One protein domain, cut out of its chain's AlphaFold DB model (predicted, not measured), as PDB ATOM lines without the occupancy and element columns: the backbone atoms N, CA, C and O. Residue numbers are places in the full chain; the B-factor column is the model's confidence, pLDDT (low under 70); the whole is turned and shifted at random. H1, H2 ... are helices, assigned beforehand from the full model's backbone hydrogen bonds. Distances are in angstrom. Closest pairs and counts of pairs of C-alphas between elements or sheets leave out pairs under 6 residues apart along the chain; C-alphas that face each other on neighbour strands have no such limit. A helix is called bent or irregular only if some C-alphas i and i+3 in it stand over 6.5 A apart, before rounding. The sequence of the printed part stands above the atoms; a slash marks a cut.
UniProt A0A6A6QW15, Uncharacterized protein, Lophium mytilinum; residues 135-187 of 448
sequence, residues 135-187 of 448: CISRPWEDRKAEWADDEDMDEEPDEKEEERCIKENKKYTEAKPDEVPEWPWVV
ATOM      1  N   CYS A 135     161.725 102.893 139.360       97.19
ATOM      2  CA  CYS A 135     161.115 103.882 138.492       97.19
ATOM      3  C   CYS A 135     159.847 104.437 139.149       97.19
ATOM      4  O   CYS A 135     159.083 103.685 139.758       97.19
ATOM      5  N   ILE A 136     159.609 105.737 138.999       95.56
ATOM      6  CA  ILE A 136     158.364 106.398 139.408       95.56
ATOM      7  C   ILE A 136     157.587 106.859 138.180       95.56
ATOM      8  O   ILE A 136     158.110 106.895 137.065       95.56
ATOM      9  N   SER A 137     156.321 107.202 138.392       94.00
ATOM     10  CA  SER A 137     155.540 107.927 137.394       94.00
ATOM     11  C   SER A 137     156.214 109.258 137.058       94.00
ATOM     12  O   SER A 137     156.768 109.907 137.944       94.00
ATOM     13  N   ARG A 138     156.139 109.669 135.789       93.56
ATOM     14  CA  ARG A 138     156.573 111.005 135.365       93.56
ATOM     15  C   ARG A 138     155.666 112.030 136.058       93.56
ATOM     16  O   ARG A 138     154.449 111.936 135.844       93.56
ATOM     17  N   PRO A 139     156.217 112.939 136.884       93.75
ATOM     18  CA  PRO A 139     155.444 113.953 137.585       93.75
ATOM     19  C   PRO A 139     154.627 114.820 136.639       93.75
ATOM     20  O   PRO A 139     154.934 114.943 135.450       93.75
ATOM     21  N   TRP A 140     153.568 115.409 137.180       90.69
ATOM     22  CA  TRP A 140     152.638 116.210 136.396       90.69
ATOM     23  C   TRP A 140     153.260 117.526 135.942       90.69
ATOM     24  O   TRP A 140     152.998 117.991 134.841       90.69
ATOM     25  N   GLU A 141     154.132 118.083 136.771       90.56
ATOM     26  CA  GLU A 141     154.829 119.348 136.569       90.56
ATOM     27  C   GLU A 141     155.708 119.299 135.319       90.56
ATOM     28  O   GLU A 141     155.695 120.223 134.513       90.56
ATOM     29  N   ASP A 142     156.369 118.168 135.079       93.00
ATOM     30  CA  ASP A 142     157.171 117.969 133.873       93.00
ATOM     31  C   ASP A 142     156.321 117.843 132.597       93.00
ATOM     32  O   ASP A 142     156.746 118.244 131.517       93.00
ATOM     33  N   ARG A 143     155.106 117.292 132.710       91.00
ATOM     34  CA  ARG A 143     154.158 117.221 131.584       91.00
ATOM     35  C   ARG A 143     153.562 118.591 131.286       91.00
ATOM     36  O   ARG A 143     153.486 118.973 130.128       91.00
ATOM     37  N   LYS A 144     153.194 119.337 132.330       87.94
ATOM     38  CA  LYS A 144     152.722 120.721 132.221       87.94
ATOM     39  C   LYS A 144     153.755 121.610 131.541       87.94
ATOM     40  O   LYS A 144     153.380 122.379 130.668       87.94
ATOM     41  N   ALA A 145     155.031 121.477 131.905       88.81
ATOM     42  CA  ALA A 145     156.110 122.208 131.246       88.81
ATOM     43  C   ALA A 145     156.194 121.868 129.747       88.81
ATOM     44  O   ALA A 145     156.304 122.770 128.927       88.81
ATOM     45  N   GLU A 146     156.063 120.587 129.378       89.12
ATOM     46  CA  GLU A 146     156.024 120.168 127.969       89.12
ATOM     47  C   GLU A 146     154.828 120.743 127.201       89.12
ATOM     48  O   GLU A 146     154.970 121.103 126.037       89.12
ATOM     49  N   TRP A 147     153.658 120.827 127.834       86.81
ATOM     50  CA  TRP A 147     152.448 121.350 127.195       86.81
ATOM     51  C   TRP A 147     152.419 122.869 127.113       86.81
ATOM     52  O   TRP A 147     151.885 123.395 126.147       86.81
ATOM     53  N   ALA A 148     153.013 123.571 128.078       82.62
ATOM     54  CA  ALA A 148     153.085 125.030 128.064       82.62
ATOM     55  C   ALA A 148     153.871 125.578 126.856       82.62
ATOM     56  O   ALA A 148     153.598 126.688 126.403       82.62
ATOM     57  N   ASP A 149     154.812 124.794 126.324       80.38
ATOM     58  CA  ASP A 149     155.586 125.131 125.124       80.38
ATOM     59  C   ASP A 149     154.850 124.805 123.809       80.38
ATOM     60  O   ASP A 149     155.282 125.229 122.733       80.38
ATOM     61  N   ASP A 150     153.744 124.059 123.869       78.75
ATOM     62  CA  ASP A 150     152.913 123.741 122.711       78.75
ATOM     63  C   ASP A 150     151.731 124.721 122.636       78.75
ATOM     64  O   ASP A 150     150.742 124.589 123.353       78.75
ATOM     65  N   GLU A 151     151.832 125.717 121.746       71.12
ATOM     66  CA  GLU A 151     150.800 126.751 121.538       71.12
ATOM     67  C   GLU A 151     149.412 126.173 121.185       71.12
ATOM     68  O   GLU A 151     148.409 126.880 121.322       71.12
ATOM     69  N   ASP A 152     149.347 124.916 120.725       70.50
ATOM     70  CA  ASP A 152     148.115 124.220 120.346       70.50
ATOM     71  C   ASP A 152     147.549 123.319 121.470       70.50
ATOM     72  O   ASP A 152     146.479 122.728 121.290       70.50
ATOM     73  N   MET A 153     148.236 123.192 122.613       60.06
ATOM     74  CA  MET A 153     147.796 122.377 123.751       60.06
ATOM     75  C   MET A 153     147.113 123.241 124.816       60.06
ATOM     76  O   MET A 153     147.643 124.255 125.266       60.06
ATOM     77  N   ASP A 154     145.922 122.822 125.245       62.59
ATOM     78  CA  ASP A 154     145.245 123.428 126.392       62.59
ATOM     79  C   ASP A 154     146.046 123.156 127.689       62.59
ATOM     80  O   ASP A 154     146.690 122.115 127.832       62.59
ATOM     81  N   GLU A 155     145.975 124.069 128.671       63.41
ATOM     82  CA  GLU A 155     146.629 123.904 129.990       63.41
ATOM     83  C   GLU A 155     146.149 122.647 130.748       63.41
ATOM     84  O   GLU A 155     146.825 122.162 131.662       63.41
ATOM     85  N   GLU A 156     144.983 122.111 130.367       71.81
ATOM     86  CA  GLU A 156     144.428 120.867 130.889       71.81
ATOM     87  C   GLU A 156     144.483 119.743 129.836       71.81
ATOM     88  O   GLU A 156     144.120 119.953 128.677       71.81
ATOM     89  N   PRO A 157     144.897 118.526 130.231       76.69
ATOM     90  CA  PRO A 157     144.955 117.369 129.343       76.69
ATOM     91  C   PRO A 157     143.555 117.005 128.834       76.69
ATOM     92  O   PRO A 157     142.584 116.982 129.592       76.69
ATOM     93  N   ASP A 158     143.445 116.614 127.565       84.31
ATOM     94  CA  ASP A 158     142.230 115.946 127.101       84.31
ATOM     95  C   ASP A 158     142.145 114.498 127.639       84.31
ATOM     96  O   ASP A 158     143.124 113.916 128.117       84.31
ATOM     97  N   GLU A 159     140.969 113.865 127.535       87.31
ATOM     98  CA  GLU A 159     140.763 112.485 128.018       87.31
ATOM     99  C   GLU A 159     141.757 111.474 127.408       87.31
ATOM    100  O   GLU A 159     142.123 110.476 128.039       87.31
ATOM    101  N   LYS A 160     142.207 111.696 126.164       87.62
ATOM    102  CA  LYS A 160     143.152 110.785 125.500       87.62
ATOM    103  C   LYS A 160     144.545 110.934 126.088       87.62
ATOM    104  O   LYS A 160     145.259 109.934 126.210       87.62
ATOM    105  N   GLU A 161     144.923 112.156 126.430       85.81
ATOM    106  CA  GLU A 161     146.185 112.477 127.063       85.81
ATOM    107  C   GLU A 161     146.246 111.920 128.487       85.81
ATOM    108  O   GLU A 161     147.221 111.255 128.852       85.81
ATOM    109  N   GLU A 162     145.165 112.047 129.257       87.69
ATOM    110  CA  GLU A 162     145.043 111.391 130.562       87.69
ATOM    111  C   GLU A 162     145.186 109.866 130.446       87.69
ATOM    112  O   GLU A 162     145.961 109.236 131.176       87.69
ATOM    113  N   GLU A 163     144.499 109.241 129.483       91.12
ATOM    114  CA  GLU A 163     144.638 107.807 129.230       91.12
ATOM    115  C   GLU A 163     146.072 107.402 128.860       91.12
ATOM    116  O   GLU A 163     146.529 106.317 129.250       91.12
ATOM    117  N   ARG A 164     146.776 108.234 128.082       89.56
ATOM    118  CA  ARG A 164     148.180 108.026 127.708       89.56
ATOM    119  C   ARG A 164     149.066 108.059 128.950       89.56
ATOM    120  O   ARG A 164     149.815 107.104 129.169       89.56
ATOM    121  N   CYS A 165     148.900 109.074 129.795       90.44
ATOM    122  CA  CYS A 165     149.611 109.221 131.064       90.44
ATOM    123  C   CYS A 165     149.375 108.017 131.988       90.44
ATOM    124  O   CYS A 165     150.321 107.447 132.531       90.44
ATOM    125  N   ILE A 166     148.129 107.547 132.114       90.88
ATOM    126  CA  ILE A 166     147.790 106.370 132.930       90.88
ATOM    127  C   ILE A 166     148.468 105.100 132.394       90.88
ATOM    128  O   ILE A 166     148.965 104.286 133.178       90.88
ATOM    129  N   LYS A 167     148.474 104.891 131.070       92.56
ATOM    130  CA  LYS A 167     149.121 103.723 130.441       92.56
ATOM    131  C   LYS A 167     150.634 103.750 130.652       92.56
ATOM    132  O   LYS A 167     151.213 102.714 130.975       92.56
ATOM    133  N   GLU A 168     151.250 104.917 130.511       91.62
ATOM    134  CA  GLU A 168     152.675 105.131 130.755       91.62
ATOM    135  C   GLU A 168     153.043 104.880 132.225       91.62
ATOM    136  O   GLU A 168     153.909 104.053 132.515       91.62
ATOM    137  N   ASN A 169     152.307 105.478 133.163       91.31
ATOM    138  CA  ASN A 169     152.532 105.289 134.596       91.31
ATOM    139  C   ASN A 169     152.399 103.814 135.001       91.31
ATOM    140  O   ASN A 169     153.239 103.306 135.742       91.31
ATOM    141  N   LYS A 170     151.406 103.087 134.466       91.19
ATOM    142  CA  LYS A 170     151.254 101.635 134.694       91.19
ATOM    143  C   LYS A 170     152.405 100.808 134.128       91.19
ATOM    144  O   LYS A 170     152.682  99.737 134.659       91.19
ATOM    145  N   LYS A 171     153.028 101.258 133.037       92.62
ATOM    146  CA  LYS A 171     154.148 100.561 132.400       92.62
ATOM    147  C   LYS A 171     155.430 100.693 133.223       92.62
ATOM    148  O   LYS A 171     156.165  99.718 133.330       92.62
ATOM    149  N   TYR A 172     155.694 101.882 133.766       93.81
ATOM    150  CA  TYR A 172     157.005 102.212 134.325       93.81
ATOM    151  C   TYR A 172     157.070 102.229 135.853       93.81
ATOM    152  O   TYR A 172     158.124 101.938 136.408       93.81
ATOM    153  N   THR A 173     155.980 102.537 136.555       92.25
ATOM    154  CA  THR A 173     156.008 102.660 138.023       92.25
ATOM    155  C   THR A 173     156.431 101.346 138.684       92.25
ATOM    156  O   THR A 173     155.944 100.279 138.317       92.25
ATOM    157  N   GLU A 174     157.347 101.428 139.652       92.38
ATOM    158  CA  GLU A 174     157.981 100.302 140.361       92.38
ATOM    159  C   GLU A 174     158.870  99.378 139.507       92.38
ATOM    160  O   GLU A 174     159.484  98.448 140.044       92.38
ATOM    161  N   ALA A 175     159.019  99.633 138.201       95.25
ATOM    162  CA  ALA A 175     159.957  98.888 137.365       95.25
ATOM    163  C   ALA A 175     161.406  99.116 137.827       95.25
ATOM    164  O   ALA A 175     161.759 100.166 138.385       95.25
ATOM    165  N   LYS A 176     162.287  98.140 137.583       95.69
ATOM    166  CA  LYS A 176     163.720  98.353 137.817       95.69
ATOM    167  C   LYS A 176     164.300  99.188 136.672       95.69
ATOM    168  O   LYS A 176     164.018  98.872 135.522       95.69
ATOM    169  N   PRO A 177     165.185 100.164 136.943       94.31
ATOM    170  CA  PRO A 177     165.766 100.996 135.882       94.31
ATOM    171  C   PRO A 177     166.471 100.203 134.775       94.31
ATOM    172  O   PRO A 177     166.462 100.605 133.621       94.31
ATOM    173  N   ASP A 178     167.052  99.048 135.109       93.50
ATOM    174  CA  ASP A 178     167.762  98.208 134.135       93.50
ATOM    175  C   ASP A 178     166.803  97.467 133.176       93.50
ATOM    176  O   ASP A 178     167.228  96.986 132.129       93.50
ATOM    177  N   GLU A 179     165.514  97.364 133.524       95.06
ATOM    178  CA  GLU A 179     164.464  96.757 132.689       95.06
ATOM    179  C   GLU A 179     163.849  97.772 131.709       95.06
ATOM    180  O   GLU A 179     163.292  97.371 130.687       95.06
ATOM    181  N   VAL A 180     163.963  99.069 132.014       93.94
ATOM    182  CA  VAL A 180     163.394 100.198 131.257       93.94
ATOM    183  C   VAL A 180     164.396 101.365 131.185       93.94
ATOM    184  O   VAL A 180     164.134 102.447 131.710       93.94
ATOM    185  N   PRO A 181     165.578 101.168 130.569       90.94
ATOM    186  CA  PRO A 181     166.660 102.157 130.577       90.94
ATOM    187  C   PRO A 181     166.314 103.460 129.841       90.94
ATOM    188  O   PRO A 181     167.036 104.445 129.982       90.94
ATOM    189  N   GLU A 182     165.243 103.470 129.042       89.56
ATOM    190  CA  GLU A 182     164.718 104.671 128.399       89.56
ATOM    191  C   GLU A 182     163.922 105.578 129.347       89.56
ATOM    192  O   GLU A 182     163.648 106.721 128.991       89.56
ATOM    193  N   TRP A 183     163.524 105.083 130.524       92.69
ATOM    194  CA  TRP A 183     162.700 105.827 131.471       92.69
ATOM    195  C   TRP A 183     163.568 106.625 132.458       92.69
ATOM    196  O   TRP A 183     164.264 106.022 133.279       92.69
ATOM    197  N   PRO A 184     163.546 107.973 132.423       90.75
ATOM    198  CA  PRO A 184     164.473 108.790 133.212       90.75
ATOM    199  C   PRO A 184     164.044 108.965 134.679       90.75
ATOM    200  O   PRO A 184     164.862 109.344 135.519       90.75
ATOM    201  N   TRP A 185     162.781 108.675 135.009       95.06
ATOM    202  CA  TRP A 185     162.202 108.937 136.327       95.06
ATOM    203  C   TRP A 185     162.525 107.827 137.312       95.06
ATOM    204  O   TRP A 185     161.786 106.850 137.452       95.06
ATOM    205  N   VAL A 186     163.661 107.982 137.982       96.00
ATOM    206  CA  VAL A 186     164.265 106.956 138.824       96.00
ATOM    207  C   VAL A 186     164.636 107.545 140.183       96.00
ATOM    208  O   VAL A 186     165.350 108.541 140.277       96.00
ATOM    209  N   VAL A 187     164.200 106.888 141.254       97.25
ATOM    210  CA  VAL A 187     164.482 107.280 142.644       97.25
ATOM    211  C   VAL A 187     164.947 106.081 143.448       97.25
ATOM    212  O   VAL A 187     164.647 104.929 143.127       97.25
TER     213      VAL A 187
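Overview. This is residues 135 to 187 of the 448 residues of an uncharacterized protein of Lophium mytilinum (UniProt A0A6A6QW15). The printed part makes a long, open loop of two helices that do not pack on each other: it runs out through H1, turns through a link, comes back through the longer H2, and closes with a winding stretch, residues 173 to 187, that returns to near the first printed residue. Residues 158 to 164, of which 159 to 164 belong to H2, stand free. The printed part has 53 residues with two named helices, H1 then H2, and no named strand; the class is all helix, though the helices hold 23 of the 53 residues. The whole is only just loose, close to compact, with a radius of gyration of the C-alphas of 12.3 A, and elongated, spanning 35 by 19 by 14 A.

Arrangement. Look first at H1, residues 140 to 148, and then at H2, residues 159 to 172. They are apart, with no C-alpha of the one within 8 A of the other. A short link of 10 residues joins them. In both helices every O i to N i+4 pair is within hydrogen-bond range.

Along the chain. Find C-alpha 140 at (152.638, 116.210, 136.396); from there H1 runs 12.1 A to C-alpha 148. Find C-alpha 159 at (140.763, 112.485, 128.018); from there H2 runs 20.2 A to C-alpha 172 at (157.005, 102.212, 134.325). Neither helix is bent.

Size, cuts and confidence. The C-alphas of Glu 151 and Asp 178, the two farthest apart, are 35.5 A apart, while those of Cys 135 and Val 187, the first and last printed, are 6.3 A apart. The printed part has no cut and no long link. Its mean pLDDT is 88.0, and residues 153 to 155, in the link, are under 70.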